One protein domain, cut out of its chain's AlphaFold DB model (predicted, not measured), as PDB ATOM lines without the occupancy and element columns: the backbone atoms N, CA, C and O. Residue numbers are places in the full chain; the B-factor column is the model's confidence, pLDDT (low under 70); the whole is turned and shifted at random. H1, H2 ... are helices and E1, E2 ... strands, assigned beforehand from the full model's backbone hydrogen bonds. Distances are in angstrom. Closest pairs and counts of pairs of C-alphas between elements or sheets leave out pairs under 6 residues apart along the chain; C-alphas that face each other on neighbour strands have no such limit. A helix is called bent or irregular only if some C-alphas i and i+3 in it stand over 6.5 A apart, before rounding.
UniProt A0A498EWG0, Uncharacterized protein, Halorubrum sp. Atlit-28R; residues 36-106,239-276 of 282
ATOM      1  N   ALA A  36     235.657 163.971 395.336       95.06
ATOM      2  CA  ALA A  36     236.164 164.512 396.595       95.06
ATOM      3  C   ALA A  36     235.253 164.258 397.821       95.06
ATOM      4  O   ALA A  36     235.444 164.864 398.874       95.06
ATOM      5  N   ALA A  37     234.251 163.377 397.708       95.19
ATOM      6  CA  ALA A  37     233.295 163.034 398.768       95.19
ATOM      7  C   ALA A  37     232.445 164.207 399.312       95.19
ATOM      8  O   ALA A  37     231.922 164.153 400.428       95.19
ATOM      9  N   VAL A  38     232.239 165.250 398.509       95.19
ATOM     10  CA  VAL A  38     231.292 166.337 398.773       95.19
ATOM     11  C   VAL A  38     229.891 165.912 398.323       95.19
ATOM     12  O   VAL A  38     229.697 165.357 397.240       95.19
ATOM     13  N   ALA A  39     228.884 166.167 399.163       91.88
ATOM     14  CA  ALA A  39     227.496 165.850 398.845       91.88
ATOM     15  C   ALA A  39     227.025 166.604 397.591       91.88
ATOM     16  O   ALA A  39     227.264 167.801 397.447       91.88
ATOM     17  N   VAL A  40     226.324 165.899 396.701       89.06
ATOM     18  CA  VAL A  40     225.821 166.450 395.440       89.06
ATOM     19  C   VAL A  40     224.295 166.497 395.447       89.06
ATOM     20  O   VAL A  40     223.617 165.480 395.348       89.06
ATOM     21  N   ASP A  41     223.737 167.696 395.550       78.75
ATOM     22  CA  ASP A  41     222.303 167.980 395.384       78.75
ATOM     23  C   ASP A  41     222.049 169.028 394.279       78.75
ATOM     24  O   ASP A  41     220.923 169.470 394.041       78.75
ATOM     25  N   GLY A  42     223.116 169.389 393.561       70.12
ATOM     26  CA  GLY A  42     223.171 170.501 392.631       70.12
ATOM     27  C   GLY A  42     222.606 170.236 391.230       70.12
ATOM     28  O   GLY A  42     222.900 169.226 390.585       70.12
ATOM     29  N   GLY A  43     221.829 171.194 390.721       85.38
ATOM     30  CA  GLY A  43     221.332 171.249 389.343       85.38
ATOM     31  C   GLY A  43     222.147 172.175 388.428       85.38
ATOM     32  O   GLY A  43     223.240 172.636 388.760       85.38
ATOM     33  N   ARG A  44     221.600 172.493 387.247       88.31
ATOM     34  CA  ARG A  44     222.174 173.529 386.368       88.31
ATOM     35  C   ARG A  44     222.205 174.867 387.109       88.31
ATOM     36  O   ARG A  44     221.205 175.239 387.716       88.31
ATOM     37  N   SER A  45     223.327 175.583 387.046       89.56
ATOM     38  CA  SER A  45     223.547 176.842 387.782       89.56
ATOM     39  C   SER A  45     223.409 176.739 389.313       89.56
ATOM     40  O   SER A  45     223.313 177.755 390.003       89.56
ATOM     41  N   ALA A  46     223.392 175.518 389.847       92.19
ATOM     42  CA  ALA A  46     223.346 175.211 391.267       92.19
ATOM     43  C   ALA A  46     224.413 174.140 391.532       92.19
ATOM     44  O   ALA A  46     224.075 172.966 391.602       92.19
ATOM     45  N   PRO A  47     225.707 174.497 391.553       95.44
ATOM     46  CA  PRO A  47     226.767 173.547 391.887       95.44
ATOM     47  C   PRO A  47     226.654 173.086 393.357       95.44
ATOM     48  O   PRO A  47     226.003 173.773 394.147       95.44
ATOM     49  N   PRO A  48     227.336 171.994 393.750       95.50
ATOM     50  CA  PRO A  48     227.378 171.506 395.139       95.50
ATOM     51  C   PRO A  48     227.865 172.555 396.153       95.50
ATOM     52  O   PRO A  48     227.452 172.573 397.307       95.50
ATOM     53  N   PHE A  49     228.722 173.471 395.703       95.38
ATOM     54  CA  PHE A  49     229.069 174.708 396.394       95.38
ATOM     55  C   PHE A  49     229.426 175.779 395.363       95.38
ATOM     56  O   PHE A  49     229.796 175.462 394.230       95.38
ATOM     57  N   ARG A  50     229.295 177.057 395.728       95.00
ATOM     58  CA  ARG A  50     229.664 178.165 394.841       95.00
ATOM     59  C   ARG A  50     231.136 178.508 394.998       95.00
ATOM     60  O   ARG A  50     231.621 178.586 396.116       95.00
ATOM     61  N   VAL A  51     231.777 178.800 393.875       95.31
ATOM     62  CA  VAL A  51     233.104 179.419 393.831       95.31
ATOM     63  C   VAL A  51     232.910 180.906 393.559       95.31
ATOM     64  O   VAL A  51     232.273 181.271 392.568       95.31
ATOM     65  N   ALA A  52     233.410 181.767 394.437       94.88
ATOM     66  CA  ALA A  52     233.468 183.205 394.201       94.88
ATOM     67  C   ALA A  52     234.903 183.570 393.809       94.88
ATOM     68  O   ALA A  52     235.841 183.046 394.392       94.88
ATOM     69  N   VAL A  53     235.061 184.436 392.809       91.75
ATOM     70  CA  VAL A  53     236.375 184.888 392.342       91.75
ATOM     71  C   VAL A  53     236.415 186.401 392.480       91.75
ATOM     72  O   VAL A  53     235.484 187.082 392.039       91.75
ATOM     73  N   ALA A  54     237.479 186.905 393.090       89.75
ATOM     74  CA  ALA A  54     237.797 188.320 393.181       89.75
ATOM     75  C   ALA A  54     239.224 188.529 392.665       89.75
ATOM     76  O   ALA A  54     240.062 187.642 392.802       89.75
ATOM     77  N   LEU A  55     239.472 189.684 392.051       85.00
ATOM     78  CA  LEU A  55     240.825 190.101 391.700       85.00
ATOM     79  C   LEU A  55     241.447 190.773 392.922       85.00
ATOM     80  O   LEU A  55     240.804 191.622 393.546       85.00
ATOM     81  N   GLY A  56     242.671 190.378 393.242       81.31
ATOM     82  CA  GLY A  56     243.488 190.951 394.299       81.31
ATOM     83  C   GLY A  56     244.905 191.161 393.789       81.31
ATOM     84  O   GLY A  56     245.338 190.493 392.852       81.31
ATOM     85  N   GLU A  57     245.605 192.106 394.396       84.12
ATOM     86  CA  GLU A  57     247.040 192.275 394.186       84.12
ATOM     87  C   GLU A  57     247.801 191.140 394.915       84.12
ATOM     88  O   GLU A  57     247.269 190.556 395.873       84.12
ATOM     89  N   PRO A  58     249.017 190.766 394.468       85.56
ATOM     90  CA  PRO A  58     249.739 189.611 395.008       85.56
ATOM     91  C   PRO A  58     249.954 189.634 396.540       85.56
ATOM     92  O   PRO A  58     249.636 188.626 397.178       85.56
ATOM     93  N   PRO A  59     250.406 190.743 397.172       87.81
ATOM     94  CA  PRO A  59     250.575 190.799 398.630       87.81
ATOM     95  C   PRO A  59     249.262 190.598 399.398       87.81
ATOM     96  O   PRO A  59     249.196 189.805 400.330       87.81
ATOM     97  N   GLU A  60     248.191 191.262 398.971       90.56
ATOM     98  CA  GLU A  60     246.872 191.197 399.599       90.56
ATOM     99  C   GLU A  60     246.254 189.802 399.467       90.56
ATOM    100  O   GLU A  60     245.546 189.335 400.363       90.56
ATOM    101  N   THR A  61     246.525 189.121 398.352       91.50
ATOM    102  CA  THR A  61     246.101 187.736 398.141       91.50
ATOM    103  C   THR A  61     246.840 186.795 399.092       91.50
ATOM    104  O   THR A  61     246.200 185.939 399.703       91.50
ATOM    105  N   ALA A  62     248.151 186.983 399.277       92.12
ATOM    106  CA  ALA A  62     248.950 186.214 400.232       92.12
ATOM    107  C   ALA A  62     248.444 186.382 401.670       92.12
ATOM    108  O   ALA A  62     248.176 185.386 402.344       92.12
ATOM    109  N   ASP A  63     248.223 187.628 402.099       93.62
ATOM    110  CA  ASP A  63     247.646 187.944 403.408       93.62
ATOM    111  C   ASP A  63     246.267 187.285 403.575       93.62
ATOM    112  O   ASP A  63     245.983 186.655 404.593       93.62
ATOM    113  N   SER A  64     245.422 187.341 402.541       95.75
ATOM    114  CA  SER A  64     244.076 186.757 402.581       95.75
ATOM    115  C   SER A  64     244.081 185.228 402.716       95.75
ATOM    116  O   SER A  64     243.206 184.687 403.403       95.75
ATOM    117  N   ILE A  65     245.046 184.541 402.089       95.50
ATOM    118  CA  ILE A  65     245.274 183.095 402.261       95.50
ATOM    119  C   ILE A  65     245.737 182.815 403.696       95.50
ATOM    120  O   ILE A  65     245.173 181.957 404.372       95.50
ATOM    121  N   LEU A  66     246.734 183.559 404.186       95.69
ATOM    122  CA  LEU A  66     247.314 183.380 405.522       95.69
ATOM    123  C   LEU A  66     246.313 183.634 406.659       95.69
ATOM    124  O   LEU A  66     246.432 183.009 407.720       95.69
ATOM    125  N   ASP A  67     245.346 184.523 406.428       96.00
ATOM    126  CA  ASP A  67     244.234 184.835 407.330       96.00
ATOM    127  C   ASP A  67     243.045 183.860 407.187       96.00
ATOM    128  O   ASP A  67     242.088 183.931 407.964       96.00
ATOM    129  N   GLY A  68     243.076 182.951 406.203       94.69
ATOM    130  CA  GLY A  68     242.000 181.990 405.933       94.69
ATOM    131  C   GLY A  68     240.705 182.635 405.427       94.69
ATOM    132  O   GLY A  68     239.619 182.090 405.616       94.69
ATOM    133  N   THR A  69     240.795 183.829 404.835       95.38
ATOM    134  CA  THR A  69     239.642 184.534 404.242       95.38
ATOM    135  C   THR A  69     239.431 184.186 402.769       95.38
ATOM    136  O   THR A  69     238.343 184.407 402.233       95.38
ATOM    137  N   VAL A  70     240.459 183.614 402.139       95.69
ATOM    138  CA  VAL A  70     240.445 183.020 400.804       95.69
ATOM    139  C   VAL A  70     240.843 181.553 400.935       95.69
ATOM    140  O   VAL A  70     241.888 181.256 401.505       95.69
ATOM    141  N   ASP A  71     240.016 180.661 400.389       96.50
ATOM    142  CA  ASP A  71     240.258 179.210 400.403       96.50
ATOM    143  C   ASP A  71     241.403 178.831 399.435       96.50
ATOM    144  O   ASP A  71     242.335 178.106 399.769       96.50
ATOM    145  N   VAL A  72     241.364 179.384 398.215       95.12
ATOM    146  CA  VAL A  72     242.357 179.146 397.157       95.12
ATOM    147  C   VAL A  72     242.707 180.475 396.495       95.12
ATOM    148  O   VAL A  72     241.822 181.135 395.945       95.12
ATOM    149  N   GLY A  73     243.980 180.865 396.517       91.62
ATOM    150  CA  GLY A  73     244.449 182.094 395.873       91.62
ATOM    151  C   GLY A  73     245.451 181.820 394.760       91.62
ATOM    152  O   GLY A  73     246.234 180.880 394.837       91.62
ATOM    153  N   GLY A  74     245.419 182.634 393.709       87.56
ATOM    154  CA  GLY A  74     246.481 182.691 392.709       87.56
ATOM    155  C   GLY A  74     247.316 183.929 392.976       87.56
ATOM    156  O   GLY A  74     246.784 185.036 392.948       87.56
ATOM    157  N   ILE A  75     248.595 183.736 393.258       79.62
ATOM    158  CA  ILE A  75     249.562 184.824 393.325       79.62
ATOM    159  C   ILE A  75     250.333 184.736 392.025       79.62
ATOM    160  O   ILE A  75     251.197 183.875 391.866       79.62
ATOM    161  N   ASP A  76     249.943 185.589 391.086       67.75
ATOM    162  CA  ASP A  76     250.744 185.844 389.904       67.75
ATOM    163  C   ASP A  76     252.019 186.536 390.391       67.75
ATOM    164  O   ASP A  76     252.018 187.695 390.834       67.75
ATOM    165  N   SER A  77     253.103 185.771 390.405       53.84
ATOM    166  CA  SER A  77     254.442 186.289 390.579       53.84
ATOM    167  C   SER A  77     254.815 187.024 389.311       53.84
ATOM    168  O   SER A  77     255.622 186.549 388.519       53.84
ATOM    169  N   SER A  78     254.219 188.192 389.131       45.97
ATOM    170  CA  SER A  78     254.671 189.151 388.152       45.97
ATOM    171  C   SER A  78     256.209 189.171 388.115       45.97
ATOM    172  O   SER A  78     256.874 189.791 388.947       45.97
ATOM    173  N   HIS A  79     256.742 188.567 387.047       50.03
ATOM    174  CA  HIS A  79     257.710 189.226 386.190       50.03
ATOM    175  C   HIS A  79     259.175 189.232 386.642       50.03
ATOM    176  O   HIS A  79     259.904 190.191 386.374       50.03
ATOM    177  N   THR A  80     259.642 188.156 387.276       42.59
ATOM    178  CA  THR A  80     261.080 187.906 387.441       42.59
ATOM    179  C   THR A  80     261.536 186.743 386.564       42.59
ATOM    180  O   THR A  80     260.909 185.693 386.632       42.59
ATOM    181  N   PRO A  81     262.684 186.843 385.861       40.19
ATOM    182  CA  PRO A  81     263.307 185.717 385.140       40.19
ATOM    183  C   PRO A  81     263.602 184.471 386.001       40.19
ATOM    184  O   PRO A  81     264.059 183.453 385.494       40.19
ATOM    185  N   ALA A  82     263.413 184.574 387.320       43.91
ATOM    186  CA  ALA A  82     263.616 183.516 388.300       43.91
ATOM    187  C   ALA A  82     262.356 182.663 388.567       43.91
ATOM    188  O   ALA A  82     262.438 181.739 389.377       43.91
ATOM    189  N   GLY A  83     261.220 182.964 387.924       51.84
ATOM    190  CA  GLY A  83     259.938 182.300 388.162       51.84
ATOM    191  C   GLY A  83     259.226 182.781 389.432       51.84
ATOM    192  O   GLY A  83     259.561 183.853 389.959       51.84
ATOM    193  N   PRO A  84     258.230 182.024 389.932       60.91
ATOM    194  CA  PRO A  84     257.500 182.397 391.128       60.91
ATOM    195  C   PRO A  84     258.388 182.456 392.367       60.91
ATOM    196  O   PRO A  84     259.040 181.482 392.728       60.91
ATOM    197  N   ASP A  85     258.354 183.604 393.049       72.38
ATOM    198  CA  ASP A  85     258.966 183.825 394.363       72.38
ATOM    199  C   ASP A  85     257.862 183.881 395.437       72.38
ATOM    200  O   ASP A  85     257.441 184.958 395.864       72.38
ATOM    201  N   PRO A  86     257.312 182.725 395.841       75.56
ATOM    202  CA  PRO A  86     256.283 182.652 396.873       75.56
ATOM    203  C   PRO A  86     256.842 183.046 398.253       75.56
ATOM    204  O   PRO A  86     256.096 183.552 399.090       75.56
ATOM    205  N   GLU A  87     258.148 182.870 398.494       83.44
ATOM    206  CA  GLU A  87     258.815 183.246 399.747       83.44
ATOM    207  C   GLU A  87     258.734 184.754 399.982       83.44
ATOM    208  O   GLU A  87     258.501 185.193 401.110       83.44
ATOM    209  N   ARG A  88     258.824 185.560 398.918       85.62
ATOM    210  CA  ARG A  88     258.588 187.007 398.985       85.62
ATOM    211  C   ARG A  88     257.236 187.375 399.592       85.62
ATOM    212  O   ARG A  88     257.132 188.430 400.220       85.62
ATOM    213  N   TYR A  89     256.212 186.555 399.370       88.50
ATOM    214  CA  TYR A  89     254.843 186.850 399.786       88.50
ATOM    215  C   TYR A  89     254.469 186.178 401.107       88.50
ATOM    216  O   TYR A  89     253.871 186.820 401.964       88.50
ATOM    217  N   PHE A  90     254.842 184.913 401.304       90.06
ATOM    218  CA  PHE A  90     254.470 184.155 402.504       90.06
ATOM    219  C   PHE A  90     255.528 184.196 403.618       90.06
ATOM    220  O   PHE A  90     255.218 183.883 404.770       90.06
ATOM    221  N   GLY A  91     256.765 184.601 403.305       90.44
ATOM    222  CA  GLY A  91     257.866 184.730 404.260       90.44
ATOM    223  C   GLY A  91     258.086 183.461 405.085       90.44
ATOM    224  O   GLY A  91     258.047 182.347 404.569       90.44
ATOM    225  N   ASP A  92     258.247 183.630 406.398       93.44
ATOM    226  CA  ASP A  92     258.491 182.532 407.344       93.44
ATOM    227  C   ASP A  92     257.335 181.510 407.437       93.44
ATOM    228  O   ASP A  92     257.493 180.465 408.067       93.44
ATOM    229  N   ARG A  93     256.165 181.802 406.849       94.19
ATOM    230  CA  ARG A  93     254.989 180.913 406.839       94.19
ATOM    231  C   ARG A  93     254.842 180.116 405.542       94.19
ATOM    232  O   ARG A  93     253.839 179.431 405.373       94.19
ATOM    233  N   ILE A  94     255.827 180.169 404.646       91.81
ATOM    234  CA  ILE A  94     255.836 179.412 403.386       91.81
ATOM    235  C   ILE A  94     255.600 177.905 403.590       91.81
ATOM    236  O   ILE A  94     254.883 177.290 402.809       91.81
ATOM    237  N   ASP A  95     256.111 177.332 404.684       92.88
ATOM    238  CA  ASP A  95     255.952 175.910 405.027       92.88
ATOM    239  C   ASP A  95     254.501 175.519 405.374       92.88
ATOM    240  O   ASP A  95     254.164 174.335 405.435       92.88
ATOM    241  N   GLU A  96     253.627 176.498 405.627       94.81
ATOM    242  CA  GLU A  96     252.193 176.278 405.836       94.81
ATOM    243  C   GLU A  96     251.409 176.278 404.516       94.81
ATOM    244  O   GLU A  96     250.223 175.948 404.512       94.81
ATOM    245  N   ILE A  97     252.039 176.652 403.401       94.31
ATOM    246  CA  ILE A  97     251.380 176.851 402.113       94.31
ATOM    247  C   ILE A  97     251.564 175.631 401.219       94.31
ATOM    248  O   ILE A  97     252.671 175.134 401.016       94.31
ATOM    249  N   TYR A  98     250.460 175.169 400.638       93.06
ATOM    250  CA  TYR A  98     250.466 174.114 399.633       93.06
ATOM    251  C   TYR A  98     250.340 174.706 398.238       93.06
ATOM    252  O   TYR A  98     249.529 175.598 397.986       93.06
ATOM    253  N   PHE A  99     251.142 174.157 397.333       90.94
ATOM    254  CA  PHE A  99     251.315 174.615 395.968       90.94
ATOM    255  C   PHE A  99     250.613 173.659 395.021       90.94
ATOM    256  O   PHE A  99     250.894 172.460 395.008       90.94
ATOM    257  N   HIS A 100     249.738 174.199 394.185       91.12
ATOM    258  CA  HIS A 100     248.983 173.434 393.204       91.12
ATOM    259  C   HIS A 100     249.343 173.942 391.816       91.12
ATOM    260  O   HIS A 100     248.848 174.985 391.395       91.12
ATOM    261  N   HIS A 101     250.225 173.229 391.114       87.81
ATOM    262  CA  HIS A 101     250.616 173.587 389.750       87.81
ATOM    263  C   HIS A 101     249.409 173.431 388.812       87.81
ATOM    264  O   HIS A 101     248.861 172.335 388.668       87.81
ATOM    265  N   VAL A 102     248.967 174.528 388.194       88.19
ATOM    266  CA  VAL A 102     247.771 174.553 387.336       88.19
ATOM    267  C   VAL A 102     248.120 174.496 385.854       88.19
ATOM    268  O   VAL A 102     247.371 173.911 385.071       88.19
ATOM    269  N   GLY A 103     249.236 175.091 385.461       87.38
ATOM    270  CA  GLY A 103     249.685 175.190 384.080       87.38
ATOM    271  C   GLY A 103     250.912 176.084 384.003       87.38
ATOM    272  O   GLY A 103     251.371 176.573 385.027       87.38
ATOM    273  N   ARG A 104     251.394 176.348 382.793       85.56
ATOM    274  CA  ARG A 104     252.453 177.333 382.562       85.56
ATOM    275  C   ARG A 104     251.904 178.519 381.802       85.56
ATOM    276  O   ARG A 104     251.165 178.341 380.832       85.56
ATOM    277  N   GLU A 105     252.251 179.722 382.207       82.31
ATOM    278  CA  GLU A 105     252.134 180.862 381.313       82.31
ATOM    279  C   GLU A 105     253.341 180.905 380.380       82.31
ATOM    280  O   GLU A 105     254.343 180.216 380.588       82.31
ATOM    281  N   GLY A 106     253.226 181.653 379.292       81.12
ATOM    282  CA  GLY A 106     254.352 181.782 378.391       81.12
ATOM    283  C   GLY A 106     254.054 182.525 377.108       81.12
ATOM    284  O   GLY A 106     252.902 182.654 376.679       81.12
ATOM    285  N   ASP A 239     255.826 178.679 385.591       84.06
ATOM    286  CA  ASP A 239     254.808 177.839 386.214       84.06
ATOM    287  C   ASP A 239     253.786 178.704 386.965       84.06
ATOM    288  O   ASP A 239     254.134 179.575 387.763       84.06
ATOM    289  N   VAL A 240     252.505 178.397 386.773       84.50
ATOM    290  CA  VAL A 240     251.382 179.071 387.428       84.50
ATOM    291  C   VAL A 240     250.810 178.167 388.511       84.50
ATOM    292  O   VAL A 240     250.302 177.071 388.243       84.50
ATOM    293  N   TYR A 241     250.831 178.669 389.743       87.75
ATOM    294  CA  TYR A 241     250.348 177.959 390.922       87.75
ATOM    295  C   TYR A 241     249.081 178.591 391.498       87.75
ATOM    296  O   TYR A 241     248.882 179.806 391.478       87.75
ATOM    297  N   LEU A 242     248.241 177.737 392.072       91.56
ATOM    298  CA  LEU A 242     247.279 178.131 393.093       91.56
ATOM    299  C   LEU A 242     247.796 177.698 394.464       91.56
ATOM    300  O   LEU A 242     248.479 176.683 394.588       91.56
ATOM    301  N   TYR A 243     247.430 178.456 395.486       93.25
ATOM    302  CA  TYR A 243     247.932 178.318 396.844       93.25
ATOM    303  C   TYR A 243     246.777 178.089 397.815       93.25
ATOM    304  O   TYR A 243     245.747 178.764 397.724       93.25
ATOM    305  N   THR A 244     246.966 177.161 398.752       96.25
ATOM    306  CA  THR A 244     246.062 176.922 399.889       96.25
ATOM    307  C   THR A 244     246.834 177.005 401.200       96.25
ATOM    308  O   THR A 244     248.025 176.684 401.246       96.25
ATOM    309  N   LEU A 245     246.159 177.412 402.277       96.38
ATOM    310  CA  LEU A 245     246.710 177.316 403.627       96.38
ATOM    311  C   LEU A 245     246.520 175.883 404.141       96.38
ATOM    312  O   LEU A 245     245.414 175.479 404.495       96.38
ATOM    313  N   GLY A 246     247.602 175.116 404.202       95.75
ATOM    314  CA  GLY A 246     247.571 173.694 404.527       95.75
ATOM    315  C   GLY A 246     247.052 172.811 403.385       95.75
ATOM    316  O   GLY A 246     246.834 173.262 402.254       95.75
ATOM    317  N   GLU A 247     246.893 171.517 403.684       95.62
ATOM    318  CA  GLU A 247     246.342 170.550 402.732       95.62
ATOM    319  C   GLU A 247     244.911 170.933 402.332       95.62
ATOM    320  O   GLU A 247     244.115 171.266 403.213       95.62
ATOM    321  N   PRO A 248     244.544 170.796 401.042       95.88
ATOM    322  CA  PRO A 248     243.231 171.197 400.577       95.88
ATOM    323  C   PRO A 248     242.131 170.337 401.202       95.88
ATOM    324  O   PRO A 248     242.185 169.092 401.167       95.88
ATOM    325  N   ASP A 249     241.102 171.015 401.703       95.94
ATOM    326  CA  ASP A 249     239.870 170.417 402.187       95.94
ATOM    327  C   ASP A 249     239.083 169.742 401.044       95.94
ATOM    328  O   ASP A 249     239.481 169.732 399.876       95.94
ATOM    329  N   THR A 250     237.947 169.111 401.357       97.06
ATOM    330  CA  THR A 250     237.184 168.366 400.339       97.06
ATOM    331  C   THR A 250     236.603 169.255 399.237       97.06
ATOM    332  O   THR A 250     236.421 168.786 398.114       97.06
ATOM    333  N   ARG A 251     236.311 170.530 399.510       96.38
ATOM    334  CA  ARG A 251     235.784 171.475 398.516       96.38
ATOM    335  C   ARG A 251     236.904 172.076 397.682       96.38
ATOM    336  O   ARG A 251     236.778 172.105 396.458       96.38
ATOM    337  N   GLU A 252     237.988 172.504 398.316       97.06
ATOM    338  CA  GLU A 252     239.194 172.997 397.647       97.06
ATOM    339  C   GLU A 252     239.729 171.927 396.696       97.06
ATOM    340  O   GLU A 252     239.883 172.180 395.501       97.06
ATOM    341  N   ARG A 253     239.870 170.687 397.182       96.56
ATOM    342  CA  ARG A 253     240.299 169.541 396.375       96.56
ATOM    343  C   ARG A 253     239.372 169.282 395.195       96.56
ATOM    344  O   ARG A 253     239.857 169.138 394.084       96.56
ATOM    345  N   ALA A 254     238.051 169.304 395.392       97.00
ATOM    346  CA  ALA A 254     237.102 169.132 394.289       97.00
ATOM    347  C   ALA A 254     237.292 170.179 393.178       97.00
ATOM    348  O   ALA A 254     237.141 169.880 391.992       97.00
ATOM    349  N   PHE A 255     237.589 171.424 393.549       96.44
ATOM    350  CA  PHE A 255     237.822 172.489 392.580       96.44
ATOM    351  C   PHE A 255     239.193 172.363 391.897       96.44
ATOM    352  O   PHE A 255     239.275 172.509 390.676       96.44
ATOM    353  N   LEU A 256     240.244 172.049 392.654       95.62
ATOM    354  CA  LEU A 256     241.600 171.844 392.141       95.62
ATOM    355  C   LEU A 256     241.682 170.618 391.216       95.62
ATOM    356  O   LEU A 256     242.285 170.704 390.148       95.62
ATOM    357  N   ASP A 257     240.988 169.528 391.553       95.31
ATOM    358  CA  ASP A 257     240.894 168.313 390.732       95.31
ATOM    359  C   ASP A 257     240.237 168.591 389.375       95.31
ATOM    360  O   ASP A 257     240.639 168.022 388.359       95.31
ATOM    361  N   LEU A 258     239.264 169.512 389.307       95.25
ATOM    362  CA  LEU A 258     238.735 169.957 388.016       95.25
ATOM    363  C   LEU A 258     239.851 170.553 387.155       95.25
ATOM    364  O   LEU A 258     239.942 170.187 385.986       95.25
ATOM    365  N   LEU A 259     240.668 171.457 387.701       93.44
ATOM    366  CA  LEU A 259     241.724 172.155 386.958       93.44
ATOM    367  C   LEU A 259     242.850 171.206 386.524       93.44
ATOM    368  O   LEU A 259     243.303 171.288 385.382       93.44
ATOM    369  N   SER A 260     243.259 170.281 387.391       92.62
ATOM    370  CA  SER A 260     244.327 169.312 387.106       92.62
ATOM    371  C   SER A 260     243.863 168.127 386.249       92.62
ATOM    372  O   SER A 260     244.684 167.457 385.623       92.62
ATOM    373  N   SER A 261     242.551 167.864 386.171       92.81
ATOM    374  CA  SER A 261     242.014 166.774 385.349       92.81
ATOM    375  C   SER A 261     242.362 166.941 383.865       92.81
ATOM    376  O   SER A 261     242.428 168.068 383.368       92.81
ATOM    377  N   PRO A 262     242.450 165.843 383.086       91.19
ATOM    378  CA  PRO A 262     242.607 165.933 381.634       91.19
ATOM    379  C   PRO A 262     241.554 166.834 380.980       91.19
ATOM    380  O   PRO A 262     241.868 167.598 380.071       91.19
ATOM    381  N   PHE A 263     240.309 166.797 381.462       91.56
ATOM    382  CA  PHE A 263     239.255 167.680 380.971       91.56
ATOM    383  C   PHE A 263     239.555 169.156 381.280       91.56
ATOM    384  O   PHE A 263     239.455 169.989 380.380       91.56
ATOM    385  N   GLY A 264     239.949 169.489 382.511       92.75
ATOM    386  CA  GLY A 264     240.332 170.850 382.896       92.75
ATOM    387  C   GLY A 264     241.528 171.366 382.115       92.75
ATOM    388  O   GLY A 264     241.449 172.444 381.530       92.75
ATOM    389  N   GLN A 265     242.580 170.558 382.006       91.56
ATOM    390  CA  GLN A 265     243.786 170.896 381.259       91.56
ATOM    391  C   GLN A 265     243.471 171.232 379.795       91.56
ATOM    392  O   GLN A 265     243.856 172.289 379.304       91.56
ATOM    393  N   HIS A 266     242.675 170.404 379.110       87.12
ATOM    394  CA  HIS A 266     242.376 170.603 377.687       87.12
ATOM    395  C   HIS A 266     241.321 171.681 377.400       87.12
ATOM    396  O   HIS A 266     241.275 172.201 376.287       87.12
ATOM    397  N   THR A 267     240.437 171.996 378.354       85.88
ATOM    398  CA  THR A 267     239.263 172.854 378.083       85.88
ATOM    399  C   THR A 267     239.232 174.164 378.852       85.88
ATOM    400  O   THR A 267     238.569 175.105 378.408       85.88
ATOM    401  N   LEU A 268     239.917 174.229 379.992       89.38
ATOM    402  CA  LEU A 268     239.985 175.398 380.862       89.38
ATOM    403  C   LEU A 268     241.379 176.011 380.809       89.38
ATOM    404  O   LEU A 268     241.498 177.160 380.398       89.38
ATOM    405  N   VAL A 269     242.407 175.234 381.158       89.50
ATOM    406  CA  VAL A 269     243.799 175.706 381.245       89.50
ATOM    407  C   VAL A 269     244.324 176.065 379.860       89.50
ATOM    408  O   VAL A 269     244.694 177.214 379.645       89.50
ATOM    409  N   ALA A 270     244.190 175.157 378.883       85.69
ATOM    410  CA  ALA A 270     244.629 175.343 377.493       85.69
ATOM    411  C   ALA A 270     244.040 176.565 376.771       85.69
ATOM    412  O   ALA A 270     244.387 176.796 375.612       85.69
ATOM    413  N   ARG A 271     243.083 177.286 377.377       82.31
ATOM    414  CA  ARG A 271     242.482 178.501 376.813       82.31
ATOM    415  C   ARG A 271     243.401 179.708 376.928       82.31
ATOM    416  O   ARG A 271     243.484 180.462 375.961       82.31
ATOM    417  N   GLU A 272     244.088 179.839 378.053       79.94
ATOM    418  CA  GLU A 272     244.930 181.001 378.359       79.94
ATOM    419  C   GLU A 272     246.358 180.594 378.745       79.94
ATOM    420  O   GLU A 272     247.283 181.360 378.511       79.94
ATOM    421  N   LEU A 273     246.547 179.373 379.254       85.69
ATOM    422  CA  LEU A 273     247.823 178.824 379.701       85.69
ATOM    423  C   LEU A 273     248.238 177.620 378.846       85.69
ATOM    424  O   LEU A 273     247.430 177.000 378.146       85.69
ATOM    425  N   LEU A 274     249.511 177.261 378.936       86.56
ATOM    426  CA  LEU A 274     250.047 175.998 378.460       86.56
ATOM    427  C   LEU A 274     249.653 174.895 379.451       86.56
ATOM    428  O   LEU A 274     249.944 175.008 380.645       86.56
ATOM    429  N   PRO A 275     249.000 173.820 378.983       87.56
ATOM    430  CA  PRO A 275     248.677 172.692 379.838       87.56
ATOM    431  C   PRO A 275     249.935 172.026 380.384       87.56
ATOM    432  O   PRO A 275     250.955 171.931 379.695       87.56
ATOM    433  N   VAL A 276     249.822 171.503 381.595       82.56
ATOM    434  CA  VAL A 276     250.812 170.601 382.183       82.56
ATOM    435  C   VAL A 276     250.292 169.175 382.092       82.56
ATOM    436  O   VAL A 276     249.076 168.949 382.031       82.56
TER     437      VAL A 276
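AT A GLANCE: This is residues 36 to 106 and 239 to 276 of the 282 residues of an uncharacterized protein of Halorubrum sp. Atlit-28R (UniProt A0A498EWG0). A ribbon of two antiparallel strands, E1 and E2, forms the middle; H1 and H2 pack together at the end where E1 begins and E2 ends, while H3 lies beside E1 and H4 follows near the ribbon's other end. In the long stretch before H1, residues 42 to 47 stick out. The printed part has 109 residues, with four named helices and two named strands in the order H1, H2, E1, E2, H3, H4; the class is mixed, with under half of the residues in named elements. It is compact, with a radius of gyration of the C-alphas of 14.5 A, and spans 43 by 31 by 22 A.

HOW THE PARTS SIT: Look first at H1, residues 58 to 66, and H2, residues 87 to 96: they touch, closest at the C-alphas of Pro 59 and Tyr 89, 5.9 A apart, and run the same way at a shallow tilt of 15 degrees. Between them, residues 73 to 74 pair antiparallel with residues 242 to 243 of E2, residues 239 to 245. E2 is the antiparallel neighbour of E1, residues 97 to 106; find N 98 and O 244, 2.9 A apart, within hydrogen-bond range. H3, residues 250 to 260, comes closest to E1 at the C-alphas of Ser 260 and Val 102, 6.3 A apart. H4, residues 262 to 267, is close to H3 but not clearly touching, with the C-alphas of Gly 264 and Leu 258 closest at 5.4 A. Every O i to N i+4 pair is within hydrogen-bond range in H1, H3 and H4; H2 has 1 of 6, and 3 of 7 O i to N i+3 pairs.

IN THESE COORDINATES: Find C-alpha 58 at (249.739, 189.611, 395.008), where H1 begins. H2 is irregular, with C-alphas 89 and 92 9.4 A apart. E1 runs 24.4 A, bending by 63 degrees at residue 102; E2 runs 19.2 A and H3 15.1 A. H4 ends at C-alpha 267, (239.263, 172.854, 378.083).

THE WHOLE: Residues 107 to 238 are not printed, and C-alphas 106 and 239 stand 8.8 A apart across the cut. The link from H1 to H2 is long, and in it residues 76 to 84 have pLDDT under 70.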